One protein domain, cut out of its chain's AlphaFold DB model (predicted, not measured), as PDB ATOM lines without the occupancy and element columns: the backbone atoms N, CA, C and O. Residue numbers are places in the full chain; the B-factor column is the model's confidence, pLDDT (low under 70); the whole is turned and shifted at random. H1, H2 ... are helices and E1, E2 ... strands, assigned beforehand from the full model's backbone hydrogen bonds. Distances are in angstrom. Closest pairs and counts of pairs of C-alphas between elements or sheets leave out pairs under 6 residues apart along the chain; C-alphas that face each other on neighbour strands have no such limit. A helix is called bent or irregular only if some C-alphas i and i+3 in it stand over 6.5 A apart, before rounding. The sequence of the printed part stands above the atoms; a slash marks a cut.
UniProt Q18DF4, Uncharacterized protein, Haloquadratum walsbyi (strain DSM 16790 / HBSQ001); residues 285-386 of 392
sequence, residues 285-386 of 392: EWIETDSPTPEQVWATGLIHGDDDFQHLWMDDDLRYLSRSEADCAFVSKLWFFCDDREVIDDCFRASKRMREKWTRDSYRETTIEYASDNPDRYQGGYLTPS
ATOM      1  N   GLU A 285     210.149 169.552 182.859       92.31
ATOM      2  CA  GLU A 285     209.851 168.445 181.951       92.31
ATOM      3  C   GLU A 285     210.159 168.840 180.505       92.31
ATOM      4  O   GLU A 285     209.737 169.895 180.037       92.31
ATOM      5  N   TRP A 286     210.885 167.989 179.779       93.31
ATOM      6  CA  TRP A 286     211.129 168.185 178.351       93.31
ATOM      7  C   TRP A 286     209.994 167.573 177.538       93.31
ATOM      8  O   TRP A 286     209.735 166.376 177.658       93.31
ATOM      9  N   ILE A 287     209.359 168.381 176.694       92.88
ATOM     10  CA  ILE A 287     208.253 167.959 175.835       92.88
ATOM     11  C   ILE A 287     208.594 168.140 174.356       92.88
ATOM     12  O   ILE A 287     209.340 169.043 173.984       92.88
ATOM     13  N   GLU A 288     208.021 167.308 173.496       92.25
ATOM     14  CA  GLU A 288     208.060 167.505 172.044       92.25
ATOM     15  C   GLU A 288     206.800 168.269 171.618       92.25
ATOM     16  O   GLU A 288     205.682 167.849 171.919       92.25
ATOM     17  N   THR A 289     206.976 169.414 170.961       90.19
ATOM     18  CA  THR A 289     205.885 170.236 170.423       90.19
ATOM     19  C   THR A 289     206.383 171.024 169.216       90.19
ATOM     20  O   THR A 289     207.527 171.469 169.210       90.19
ATOM     21  N   ASP A 290     205.517 171.220 168.224       87.06
ATOM     22  CA  ASP A 290     205.798 172.070 167.058       87.06
ATOM     23  C   ASP A 290     205.399 173.538 167.303       87.06
ATOM     24  O   ASP A 290     205.730 174.419 166.520       87.06
ATOM     25  N   SER A 291     204.696 173.808 168.408       90.75
ATOM     26  CA  SER A 291     204.244 175.144 168.811       90.75
ATOM     27  C   SER A 291     204.573 175.345 170.297       90.75
ATOM     28  O   SER A 291     203.753 175.034 171.171       90.75
ATOM     29  N   PRO A 292     205.824 175.716 170.623       94.75
ATOM     30  CA  PRO A 292     206.238 175.951 171.998       94.75
ATOM     31  C   PRO A 292     205.674 177.274 172.521       94.75
ATOM     32  O   PRO A 292     205.522 178.250 171.792       94.75
ATOM     33  N   THR A 293     205.396 177.330 173.818       95.12
ATOM     34  CA  THR A 293     205.007 178.577 174.492       95.12
ATOM     35  C   THR A 293     206.219 179.498 174.697       95.12
ATOM     36  O   THR A 293     207.347 179.007 174.796       95.12
ATOM     37  N   PRO A 294     206.031 180.820 174.871       96.06
ATOM     38  CA  PRO A 294     207.136 181.730 175.181       96.06
ATOM     39  C   PRO A 294     207.964 181.325 176.402       96.06
ATOM     40  O   PRO A 294     209.179 181.483 176.407       96.06
ATOM     41  N   GLU A 295     207.323 180.760 177.425       93.75
ATOM     42  CA  GLU A 295     207.996 180.254 178.624       93.75
ATOM     43  C   GLU A 295     208.917 179.070 178.311       93.75
ATOM     44  O   GLU A 295     210.050 179.005 178.790       93.75
ATOM     45  N   GLN A 296     208.461 178.168 177.445       94.06
ATOM     46  CA  GLN A 296     209.252 177.039 176.975       94.06
ATOM     47  C   GLN A 296     210.434 177.485 176.113       94.06
ATOM     48  O   GLN A 296     211.538 176.955 176.261       94.06
ATOM     49  N   VAL A 297     210.234 178.478 175.246       94.88
ATOM     50  CA  VAL A 297     211.299 179.069 174.422       94.88
ATOM     51  C   VAL A 297     212.326 179.777 175.298       94.88
ATOM     52  O   VAL A 297     213.524 179.563 175.128       94.88
ATOM     53  N   TRP A 298     211.877 180.550 176.287       93.81
ATOM     54  CA  TRP A 298     212.734 181.204 177.272       93.81
ATOM     55  C   TRP A 298     213.601 180.199 178.037       93.81
ATOM     56  O   TRP A 298     214.830 180.291 178.006       93.81
ATOM     57  N   ALA A 299     212.983 179.200 178.674       92.00
ATOM     58  CA  ALA A 299     213.690 178.201 179.473       92.00
ATOM     59  C   ALA A 299     214.667 177.371 178.620       92.00
ATOM     60  O   ALA A 299     215.808 177.127 179.017       92.00
ATOM     61  N   THR A 300     214.250 176.994 177.408       92.62
ATOM     62  CA  THR A 300     215.104 176.273 176.452       92.62
ATOM     63  C   THR A 300     216.272 177.148 175.989       92.62
ATOM     64  O   THR A 300     217.418 176.690 175.966       92.62
ATOM     65  N   GLY A 301     216.020 178.424 175.693       91.25
ATOM     66  CA  GLY A 301     217.027 179.392 175.269       91.25
ATOM     67  C   GLY A 301     218.041 179.744 176.360       91.25
ATOM     68  O   GLY A 301     219.217 179.915 176.057       91.25
ATOM     69  N   LEU A 302     217.667 179.721 177.642       89.56
ATOM     70  CA  LEU A 302     218.624 179.861 178.750       89.56
ATOM     71  C   LEU A 302     219.644 178.708 178.839       89.56
ATOM     72  O   LEU A 302     220.726 178.885 179.409       89.56
ATOM     73  N   ILE A 303     219.304 177.529 178.310       86.12
ATOM     74  CA  ILE A 303     220.152 176.324 178.325       86.12
ATOM     75  C   ILE A 303     220.933 176.170 177.016       86.12
ATOM     76  O   ILE A 303     222.098 175.748 177.030       86.12
ATOM     77  N   HIS A 304     220.274 176.444 175.887       86.31
ATOM     78  CA  HIS A 304     220.766 176.147 174.542       86.31
ATOM     79  C   HIS A 304     221.149 177.377 173.722       86.31
ATOM     80  O   HIS A 304     221.892 177.221 172.751       86.31
ATOM     81  N   GLY A 305     220.665 178.557 174.101       81.88
ATOM     82  CA  GLY A 305     220.996 179.822 173.462       81.88
ATOM     83  C   GLY A 305     222.422 180.266 173.766       81.88
ATOM     84  O   GLY A 305     223.101 179.733 174.650       81.88
ATOM     85  N   ASP A 306     222.883 181.238 172.992       80.56
ATOM     86  CA  ASP A 306     224.097 181.972 173.319       80.56
ATOM     87  C   ASP A 306     223.848 182.985 174.448       80.56
ATOM     88  O   ASP A 306     222.717 183.199 174.888       80.56
ATOM     89  N   ASP A 307     224.926 183.598 174.938       77.25
ATOM     90  CA  ASP A 307     224.841 184.578 176.026       77.25
ATOM     91  C   ASP A 307     223.949 185.777 175.636       77.25
ATOM     92  O   ASP A 307     223.263 186.341 176.488       77.25
ATOM     93  N   ASP A 308     223.893 186.121 174.345       82.38
ATOM     94  CA  ASP A 308     223.134 187.263 173.830       82.38
ATOM     95  C   ASP A 308     221.614 187.033 173.856       82.38
ATOM     96  O   ASP A 308     220.866 187.996 174.006       82.38
ATOM     97  N   PHE A 309     221.136 185.784 173.769       89.06
ATOM     98  CA  PHE A 309     219.702 185.471 173.860       89.06
ATOM     99  C   PHE A 309     219.073 186.016 175.149       89.06
ATOM    100  O   PHE A 309     218.031 186.671 175.110       89.06
ATOM    101  N   GLN A 310     219.729 185.781 176.292       90.12
ATOM    102  CA  GLN A 310     219.233 186.250 177.584       90.12
ATOM    103  C   GLN A 310     219.243 187.781 177.670       90.12
ATOM    104  O   GLN A 310     218.282 188.365 178.169       90.12
ATOM    105  N   HIS A 311     220.324 188.417 177.207       88.69
ATOM    106  CA  HIS A 311     220.458 189.874 177.208       88.69
ATOM    107  C   HIS A 311     219.339 190.523 176.392       88.69
ATOM    108  O   HIS A 311     218.597 191.362 176.902       88.69
ATOM    109  N   LEU A 312     219.139 190.048 175.164       91.94
ATOM    110  CA  LEU A 312     218.107 190.566 174.281       91.94
ATOM    111  C   LEU A 312     216.709 190.401 174.872       91.94
ATOM    112  O   LEU A 312     215.979 191.385 174.939       91.94
ATOM    113  N   TRP A 313     216.357 189.217 175.385       94.19
ATOM    114  CA  TRP A 313     215.052 188.994 176.027       94.19
ATOM    115  C   TRP A 313     214.774 189.992 177.165       94.19
ATOM    116  O   TRP A 313     213.625 190.364 177.410       94.19
ATOM    117  N   MET A 314     215.826 190.446 177.849       91.12
ATOM    118  CA  MET A 314     215.777 191.361 178.992       91.12
ATOM    119  C   MET A 314     215.895 192.850 178.620       91.12
ATOM    120  O   MET A 314     216.095 193.664 179.519       91.12
ATOM    121  N   ASP A 315     215.728 193.216 177.342       87.19
ATOM    122  CA  ASP A 315     215.854 194.604 176.850       87.19
ATOM    123  C   ASP A 315     217.260 195.198 177.048       87.19
ATOM    124  O   ASP A 315     217.428 196.406 177.206       87.19
ATOM    125  N   ASP A 316     218.289 194.344 177.037       85.19
ATOM    126  CA  ASP A 316     219.686 194.769 177.075       85.19
ATOM    127  C   ASP A 316     220.237 194.935 175.649       85.19
ATOM    128  O   ASP A 316     220.618 193.973 174.977       85.19
ATOM    129  N   ASP A 317     220.259 196.192 175.203       74.88
ATOM    130  CA  ASP A 317     220.718 196.620 173.878       74.88
ATOM    131  C   ASP A 317     222.232 196.885 173.812       74.88
ATOM    132  O   ASP A 317     222.709 197.357 172.786       74.88
ATOM    133  N   LEU A 318     223.018 196.610 174.867       65.75
ATOM    134  CA  LEU A 318     224.422 197.054 174.976       65.75
ATOM    135  C   LEU A 318     225.340 196.642 173.808       65.75
ATOM    136  O   LEU A 318     226.422 197.207 173.661       65.75
ATOM    137  N   ARG A 319     224.941 195.645 173.011       63.31
ATOM    138  CA  ARG A 319     225.697 195.103 171.871       63.31
ATOM    139  C   ARG A 319     225.194 195.570 170.503       63.31
ATOM    140  O   ARG A 319     225.752 195.136 169.502       63.31
ATOM    141  N   TYR A 320     224.163 196.409 170.465       58.09
ATOM    142  CA  TYR A 320     223.461 196.799 169.246       58.09
ATOM    143  C   TYR A 320     223.361 198.326 169.151       58.09
ATOM    144  O   TYR A 320     223.200 199.020 170.156       58.09
ATOM    145  N   LEU A 321     223.454 198.859 167.935       45.84
ATOM    146  CA  LEU A 321     223.495 200.297 167.643       45.84
ATOM    147  C   LEU A 321     222.136 200.955 167.841       45.84
ATOM    148  O   LEU A 321     222.038 202.145 168.148       45.84
ATOM    149  N   SER A 322     221.070 200.179 167.654       54.16
ATOM    150  CA  SER A 322     219.713 200.639 167.871       54.16
ATOM    151  C   SER A 322     218.843 199.559 168.493       54.16
ATOM    152  O   SER A 322     219.020 198.358 168.287       54.16
ATOM    153  N   ARG A 323     217.800 200.004 169.192       67.75
ATOM    154  CA  ARG A 323     216.779 199.108 169.740       67.75
ATOM    155  C   ARG A 323     216.080 198.286 168.654       67.75
ATOM    156  O   ARG A 323     215.616 197.191 168.930       67.75
ATOM    157  N   SER A 324     216.010 198.797 167.422       64.88
ATOM    158  CA  SER A 324     215.401 198.073 166.297       64.88
ATOM    159  C   SER A 324     216.331 196.996 165.726       64.88
ATOM    160  O   SER A 324     215.850 195.945 165.315       64.88
ATOM    161  N   GLU A 325     217.644 197.231 165.731       64.69
ATOM    162  CA  GLU A 325     218.650 196.224 165.375       64.69
ATOM    163  C   GLU A 325     218.651 195.083 166.395       64.69
ATOM    164  O   GLU A 325     218.594 193.912 166.028       64.69
ATOM    165  N   ALA A 326     218.611 195.426 167.682       77.50
ATOM    166  CA  ALA A 326     218.461 194.451 168.751       77.50
ATOM    167  C   ALA A 326     217.136 193.667 168.646       77.50
ATOM    168  O   ALA A 326     217.127 192.462 168.892       77.50
ATOM    169  N   ASP A 327     216.035 194.299 168.213       84.75
ATOM    170  CA  ASP A 327     214.774 193.600 167.919       84.75
ATOM    171  C   ASP A 327     214.964 192.566 166.788       84.75
ATOM    172  O   ASP A 327     214.545 191.420 166.930       84.75
ATOM    173  N   CYS A 328     215.659 192.924 165.702       78.88
ATOM    174  CA  CYS A 328     215.952 192.010 164.592       78.88
ATOM    175  C   CYS A 328     216.870 190.849 165.009       78.88
ATOM    176  O   CYS A 328     216.596 189.685 164.708       78.88
ATOM    177  N   ALA A 329     217.943 191.146 165.745       82.62
ATOM    178  CA  ALA A 329     218.854 190.135 166.268       82.62
ATOM    179  C   ALA A 329     218.135 189.171 167.220       82.62
ATOM    180  O   ALA A 329     218.375 187.962 167.189       82.62
ATOM    181  N   PHE A 330     217.216 189.689 168.038       92.62
ATOM    182  CA  PHE A 330     216.401 188.870 168.924       92.62
ATOM    183  C   PHE A 330     215.477 187.940 168.140       92.62
ATOM    184  O   PHE A 330     215.462 186.739 168.398       92.62
ATOM    185  N   VAL A 331     214.783 188.458 167.127       92.19
ATOM    186  CA  VAL A 331     213.899 187.669 166.259       92.19
ATOM    187  C   VAL A 331     214.669 186.594 165.486       92.19
ATOM    188  O   VAL A 331     214.190 185.471 165.380       92.19
ATOM    189  N   SER A 332     215.893 186.870 165.027       85.62
ATOM    190  CA  SER A 332     216.744 185.859 164.373       85.62
ATOM    191  C   SER A 332     217.106 184.704 165.316       85.62
ATOM    192  O   SER A 332     217.146 183.536 164.920       85.62
ATOM    193  N   LYS A 333     217.317 185.010 166.604       89.44
ATOM    194  CA  LYS A 333     217.504 183.983 167.637       89.44
ATOM    195  C   LYS A 333     216.203 183.245 167.944       89.44
ATOM    196  O   LYS A 333     216.251 182.047 168.201       89.44
ATOM    197  N   LEU A 334     215.053 183.919 167.899       93.75
ATOM    198  CA  LEU A 334     213.756 183.255 168.032       93.75
ATOM    199  C   LEU A 334     213.507 182.294 166.868       93.75
ATOM    200  O   LEU A 334     213.100 181.176 167.138       93.75
ATOM    201  N   TRP A 335     213.868 182.636 165.627       90.38
ATOM    202  CA  TRP A 335     213.790 181.723 164.475       90.38
ATOM    203  C   TRP A 335     214.582 180.426 164.643       90.38
ATOM    204  O   TRP A 335     214.214 179.388 164.096       90.38
ATOM    205  N   PHE A 336     215.673 180.454 165.411       90.19
ATOM    206  CA  PHE A 336     216.395 179.231 165.745       90.19
ATOM    207  C   PHE A 336     215.547 178.298 166.621       90.19
ATOM    208  O   PHE A 336     215.571 177.090 166.406       90.19
ATOM    209  N   PHE A 337     214.806 178.837 167.593       90.25
ATOM    210  CA  PHE A 337     213.977 178.058 168.519       90.25
ATOM    211  C   PHE A 337     212.546 177.842 168.044       90.25
ATOM    212  O   PHE A 337     211.898 176.929 168.525       90.25
ATOM    213  N   CYS A 338     212.042 178.680 167.152       86.94
ATOM    214  CA  CYS A 338     210.646 178.744 166.765       86.94
ATOM    215  C   CYS A 338     210.610 178.840 165.242       86.94
ATOM    216  O   CYS A 338     211.014 179.853 164.685       86.94
ATOM    217  N   ASP A 339     210.114 177.811 164.561       85.88
ATOM    218  CA  ASP A 339     209.891 177.855 163.108       85.88
ATOM    219  C   ASP A 339     208.458 178.315 162.779       85.88
ATOM    220  O   ASP A 339     207.813 177.812 161.863       85.88
ATOM    221  N   ASP A 340     207.923 179.234 163.589       90.50
ATOM    222  CA  ASP A 340     206.535 179.689 163.537       90.50
ATOM    223  C   ASP A 340     206.453 181.188 163.870       90.50
ATOM    224  O   ASP A 340     206.923 181.644 164.916       90.50
ATOM    225  N   ARG A 341     205.842 181.962 162.963       93.25
ATOM    226  CA  ARG A 341     205.728 183.426 163.063       93.25
ATOM    227  C   ARG A 341     204.855 183.876 164.235       93.25
ATOM    228  O   ARG A 341     205.166 184.893 164.850       93.25
ATOM    229  N   GLU A 342     203.782 183.148 164.539       94.62
ATOM    230  CA  GLU A 342     202.885 183.474 165.654       94.62
ATOM    231  C   GLU A 342     203.609 183.246 166.983       94.62
ATOM    232  O   GLU A 342     203.598 184.113 167.857       94.62
ATOM    233  N   VAL A 343     204.355 182.142 167.092       95.56
ATOM    234  CA  VAL A 343     205.176 181.848 168.276       95.56
ATOM    235  C   VAL A 343     206.272 182.899 168.473       95.56
ATOM    236  O   VAL A 343     206.548 183.304 169.604       95.56
ATOM    237  N   ILE A 344     206.897 183.371 167.390       95.88
ATOM    238  CA  ILE A 344     207.887 184.456 167.446       95.88
ATOM    239  C   ILE A 344     207.254 185.748 167.978       95.88
ATOM    240  O   ILE A 344     207.852 186.391 168.846       95.88
ATOM    241  N   ASP A 345     206.060 186.123 167.506       96.88
ATOM    242  CA  ASP A 345     205.345 187.297 168.027       96.88
ATOM    243  C   ASP A 345     205.027 187.143 169.520       96.88
ATOM    244  O   ASP A 345     205.310 188.044 170.312       96.88
ATOM    245  N   ASP A 346     204.517 185.982 169.930       96.94
ATOM    246  CA  ASP A 346     204.218 185.689 171.334       96.94
ATOM    247  C   ASP A 346     205.473 185.776 172.215       96.94
ATOM    248  O   ASP A 346     205.439 186.360 173.305       96.94
ATOM    249  N   CYS A 347     206.610 185.264 171.736       97.06
ATOM    250  CA  CYS A 347     207.895 185.374 172.427       97.06
ATOM    251  C   CYS A 347     208.360 186.826 172.539       97.06
ATOM    252  O   CYS A 347     208.798 187.257 173.608       97.06
ATOM    253  N   PHE A 348     208.232 187.606 171.465       96.38
ATOM    254  CA  PHE A 348     208.592 189.017 171.492       96.38
ATOM    255  C   PHE A 348     207.732 189.791 172.497       96.38
ATOM    256  O   PHE A 348     208.259 190.569 173.295       96.38
ATOM    257  N   ARG A 349     206.420 189.530 172.526       96.44
ATOM    258  CA  ARG A 349     205.478 190.143 173.478       96.44
ATOM    259  C   ARG A 349     205.730 189.737 174.926       96.44
ATOM    260  O   ARG A 349     205.478 190.543 175.819       96.44
ATOM    261  N   ALA A 350     206.211 188.518 175.156       96.00
ATOM    262  CA  ALA A 350     206.600 188.022 176.474       96.00
ATOM    263  C   ALA A 350     207.974 188.543 176.941       96.00
ATOM    264  O   ALA A 350     208.310 188.431 178.122       96.00
ATOM    265  N   SER A 351     208.778 189.102 176.036       95.50
ATOM    266  CA  SER A 351     210.078 189.685 176.364       95.50
ATOM    267  C   SER A 351     209.952 191.064 177.023       95.50
ATOM    268  O   SER A 351     208.941 191.759 176.898       95.50
ATOM    269  N   LYS A 352     211.025 191.522 177.678       94.38
ATOM    270  CA  LYS A 352     211.105 192.896 178.203       94.38
ATOM    271  C   LYS A 352     211.297 193.950 177.106       94.38
ATOM    272  O   LYS A 352     211.192 195.137 177.402       94.38
ATOM    273  N   ARG A 353     211.518 193.535 175.852       90.56
ATOM    274  CA  ARG A 353     211.685 194.431 174.694       90.56
ATOM    275  C   ARG A 353     210.374 194.983 174.147       90.56
ATOM    276  O   ARG A 353     210.384 195.916 173.340       90.56
ATOM    277  N   MET A 354     209.245 194.390 174.542       89.81
ATOM    278  CA  MET A 354     207.941 194.732 173.992       89.81
ATOM    279  C   MET A 354     207.648 196.231 174.136       89.81
ATOM    280  O   MET A 354     207.721 196.811 175.219       89.81
ATOM    281  N   ARG A 355     207.280 196.864 173.019       84.50
ATOM    282  CA  ARG A 355     207.053 198.312 172.924       84.50
ATOM    283  C   ARG A 355     205.984 198.643 171.892       84.50
ATOM    284  O   ARG A 355     205.702 197.849 171.000       84.50
ATOM    285  N   GLU A 356     205.440 199.858 171.959       74.94
ATOM    286  CA  GLU A 356     204.385 200.345 171.050       74.94
ATOM    287  C   GLU A 356     204.753 200.206 169.559       74.94
ATOM    288  O   GLU A 356     203.892 199.952 168.725       74.94
ATOM    289  N   LYS A 357     206.041 200.296 169.194       70.00
ATOM    290  CA  LYS A 357     206.474 200.082 167.800       70.00
ATOM    291  C   LYS A 357     206.120 198.673 167.295       70.00
ATOM    292  O   LYS A 357     205.710 198.547 166.149       70.00
ATOM    293  N   TRP A 358     206.206 197.645 168.145       82.12
ATOM    294  CA  TRP A 358     205.903 196.247 167.805       82.12
ATOM    295  C   TRP A 358     204.401 195.973 167.618       82.12
ATOM    296  O   TRP A 358     204.007 195.015 166.957       82.12
ATOM    297  N   THR A 359     203.518 196.838 168.139       78.88
ATOM    298  CA  THR A 359     202.073 196.707 167.884       78.88
ATOM    299  C   THR A 359     201.684 197.143 166.474       78.88
ATOM    300  O   THR A 359     200.547 196.930 166.069       78.88
ATOM    301  N   ARG A 360     202.598 197.776 165.728       75.56
ATOM    302  CA  ARG A 360     202.389 198.131 164.324       75.56
ATOM    303  C   ARG A 360     202.682 196.903 163.474       75.56
ATOM    304  O   ARG A 360     203.828 196.463 163.419       75.56
ATOM    305  N   ASP A 361     201.659 196.393 162.792       70.94
ATOM    306  CA  ASP A 361     201.773 195.198 161.946       70.94
ATOM    307  C   ASP A 361     202.904 195.325 160.924       70.94
ATOM    308  O   ASP A 361     203.651 194.377 160.721       70.94
ATOM    309  N   SER A 362     203.112 196.522 160.366       57.81
ATOM    310  CA  SER A 362     204.224 196.790 159.452       57.81
ATOM    311  C   SER A 362     205.582 196.435 160.025       57.81
ATOM    312  O   SER A 362     206.367 195.755 159.385       57.81
ATOM    313  N   TYR A 363     205.863 196.910 161.233       62.59
ATOM    314  CA  TYR A 363     207.165 196.737 161.842       62.59
ATOM    315  C   TYR A 363     207.359 195.291 162.293       62.59
ATOM    316  O   TYR A 363     208.415 194.709 162.053       62.59
ATOM    317  N   ARG A 364     206.327 194.703 162.907       84.50
ATOM    318  CA  ARG A 364     206.362 193.321 163.379       84.50
ATOM    319  C   ARG A 364     206.574 192.341 162.229       84.50
ATOM    320  O   ARG A 364     207.537 191.585 162.258       84.50
ATOM    321  N   GLU A 365     205.699 192.363 161.225       76.88
ATOM    322  CA  GLU A 365     205.741 191.374 160.143       76.88
ATOM    323  C   GLU A 365     207.034 191.482 159.332       76.88
ATOM    324  O   GLU A 365     207.638 190.460 159.018       76.88
ATOM    325  N   THR A 366     207.508 192.703 159.061       68.75
ATOM    326  CA  THR A 366     208.776 192.918 158.354       68.75
ATOM    327  C   THR A 366     209.969 192.420 159.161       68.75
ATOM    328  O   THR A 366     210.836 191.757 158.603       68.75
ATOM    329  N   THR A 367     210.010 192.678 160.472       74.88
ATOM    330  CA  THR A 367     211.127 192.212 161.309       74.88
ATOM    331  C   THR A 367     211.152 190.683 161.399       74.88
ATOM    332  O   THR A 367     212.220 190.084 161.292       74.88
ATOM    333  N   ILE A 368     209.981 190.046 161.554       83.88
ATOM    334  CA  ILE A 368     209.850 188.579 161.563       83.88
ATOM    335  C   ILE A 368     210.331 187.982 160.244       83.88
ATOM    336  O   ILE A 368     211.092 187.022 160.254       83.88
ATOM    337  N   GLU A 369     209.921 188.546 159.114       79.88
ATOM    338  CA  GLU A 369     210.296 188.019 157.803       79.88
ATOM    339  C   GLU A 369     211.783 188.200 157.498       79.88
ATOM    340  O   GLU A 369     212.457 187.245 157.116       79.88
ATOM    341  N   TYR A 370     212.312 189.399 157.739       70.19
ATOM    342  CA  TYR A 370     213.704 189.738 157.454       70.19
ATOM    343  C   TYR A 370     214.692 188.874 158.247       70.19
ATOM    344  O   TYR A 370     215.717 188.439 157.733       70.19
ATOM    345  N   ALA A 371     214.366 188.562 159.499       78.06
ATOM    346  CA  ALA A 371     215.235 187.780 160.369       78.06
ATOM    347  C   ALA A 371     215.150 186.250 160.151       78.06
ATOM    348  O   ALA A 371     215.768 185.500 160.914       78.06
ATOM    349  N   SER A 372     214.396 185.779 159.147       78.56
ATOM    350  CA  SER A 372     214.137 184.348 158.895       78.56
ATOM    351  C   SER A 372     215.291 183.580 158.231       78.56
ATOM    352  O   SER A 372     215.296 182.346 158.261       78.56
ATOM    353  N   ASP A 373     216.303 184.293 157.725       61.59
ATOM    354  CA  ASP A 373     217.446 183.775 156.951       61.59
ATOM    355  C   ASP A 373     218.429 182.878 157.728       61.59
ATOM    356  O   ASP A 373     219.436 182.419 157.186       61.59
ATOM    357  N   ASN A 374     218.156 182.571 158.996       61.78
ATOM    358  CA  ASN A 374     218.915 181.552 159.710       61.78
ATOM    359  C   ASN A 374     218.573 180.171 159.107       61.78
ATOM    360  O   ASN A 374     217.402 179.819 159.106       61.78
ATOM    361  N   PRO A 375     219.509 179.362 158.582       61.62
ATOM    362  CA  PRO A 375     219.185 178.035 158.047       61.62
ATOM    363  C   PRO A 375     219.108 176.954 159.136       61.62
ATOM    364  O   PRO A 375     218.595 175.861 158.889       61.62
ATOM    365  N   ASP A 376     219.633 177.234 160.333       71.81
ATOM    366  CA  ASP A 376     219.663 176.285 161.438       71.81
ATOM    367  C   ASP A 376     218.365 176.396 162.259       71.81
ATOM    368  O   ASP A 376     217.927 177.481 162.647       71.81
ATOM    369  N   ARG A 377     217.740 175.246 162.532       79.50
ATOM    370  CA  ARG A 377     216.546 175.117 163.382       79.50
ATOM    371  C   ARG A 377     216.843 174.196 164.553       79.50
ATOM    372  O   ARG A 377     217.538 173.186 164.405       79.50
ATOM    373  N   TYR A 378     216.313 174.528 165.719       83.56
ATOM    374  CA  TYR A 378     216.387 173.692 166.903       83.56
ATOM    375  C   TYR A 378     215.536 172.430 166.699       83.56
ATOM    376  O   TYR A 378     214.351 172.504 166.404       83.56
ATOM    377  N   GLN A 379     216.157 171.256 166.840       79.12
ATOM    378  CA  GLN A 379     215.519 169.944 166.623       79.12
ATOM    379  C   GLN A 379     215.302 169.161 167.932       79.12
ATOM    380  O   GLN A 379     215.164 167.939 167.911       79.12
ATOM    381  N   GLY A 380     215.375 169.829 169.086       85.06
ATOM    382  CA  GLY A 380     215.184 169.201 170.396       85.06
ATOM    383  C   GLY A 380     213.771 169.401 170.943       85.06
ATOM    384  O   GLY A 380     212.994 170.185 170.412       85.06
ATOM    385  N   GLY A 381     213.457 168.725 172.050       89.44
ATOM    386  CA  GLY A 381     212.276 169.065 172.846       89.44
ATOM    387  C   GLY A 381     212.441 170.415 173.544       89.44
ATOM    388  O   GLY A 381     213.557 170.931 173.653       89.44
ATOM    389  N   TYR A 382     211.347 170.953 174.068       93.25
ATOM    390  CA  TYR A 382     211.307 172.203 174.817       93.25
ATOM    391  C   TYR A 382     211.124 171.949 176.307       93.25
ATOM    392  O   TYR A 382     210.360 171.070 176.712       93.25
ATOM    393  N   LEU A 383     211.820 172.729 177.129       91.56
ATOM    394  CA  LEU A 383     211.725 172.631 178.578       91.56
ATOM    395  C   LEU A 383     210.483 173.360 179.089       91.56
ATOM    396  O   LEU A 383     210.361 174.567 178.922       91.56
ATOM    397  N   THR A 384     209.604 172.639 179.775       91.00
ATOM    398  CA  THR A 384     208.527 173.201 180.594       91.00
ATOM    399  C   THR A 384     209.042 173.346 182.030       91.00
ATOM    400  O   THR A 384     209.184 172.326 182.718       91.00
ATOM    401  N   PRO A 385     209.389 174.565 182.486       87.00
ATOM    402  CA  PRO A 385     209.993 174.762 183.799       87.00
ATOM    403  C   PRO A 385     209.017 174.390 184.925       87.00
ATOM    404  O   PRO A 385     207.806 174.576 184.830       87.00
ATOM    405  N   SER A 386     209.547 173.819 186.003       77.19
ATOM    406  CA  SER A 386     208.812 173.396 187.201       77.19
ATOM    407  C   SER A 386     209.289 174.200 188.418       77.19
ATOM    408  O   SER A 386     209.813 173.632 189.371       77.19
TER     409      SER A 386
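AT A GLANCE: This is residues 285 to 386 of the 392 residues of an uncharacterized protein of Haloquadratum walsbyi (strain DSM 16790 / HBSQ001) (UniProt Q18DF4). A cluster of crossed helices, with H3 and H4 at its core, has a small sheet of two strands, E1 and E2, at one end, where the two ends of the printed part come together. H1 packs on E2, H2 and H6 pack on H3, and short H5 lies at the end far from the sheet. The printed part has 102 residues, with six named helices and two named strands in the order E1 H1 H2 H3 H4 H5 H6 E2; the sheet is antiparallel and the class mostly helix. It is compact, with a radius of gyration of the C-alphas of 12.7 A, and rounded, spanning 35 by 25 by 25 A.

IN THESE COORDINATES: E1 is residues 285 to 287, from C-alpha 285 at (209.851, 168.445, 181.951); E2 is residues 382 to 385, ending with C-alpha 385 at (209.993, 174.762, 183.799). H3, residues 323 to 337, is 21.3 A long. H1 is residues 294 to 304, H2 307 to 313, H4 341 to 350, H5 356 to 359. H6, residues 361 to 373, is 20.0 A long and irregular: C-alphas 370 and 373 are 7.1 A apart.

HOW THE PARTS SIT: E1 and E2 pair with N 287 and O 382 at 2.9 A, within hydrogen-bond range. The closest C-alphas of H1 and E2, Gln 296 and Leu 383, are 5.3 A apart. H1 touches H4, about perpendicular at 88 degrees, closest at C-alphas 294 and 347, 4.6 A. H3 touches H6 at a steep tilt of 55 degrees, the same way, closest at C-alphas 332 and 371, 4.7 A. Every O i to N i+4 pair is within range in H4; H1 has 6 of 7, H2 2 of 3, H3 10 of 11, H6 7 of 9, and H5 is too short.

THE WHOLE: The printed part has no cut and no long link. The C-alphas of Glu 285 and Leu 321 are the two farthest apart, 37.5 A. Residues 318 to 325, 362 to 363, 366 and 373 to 375 have pLDDT under 70.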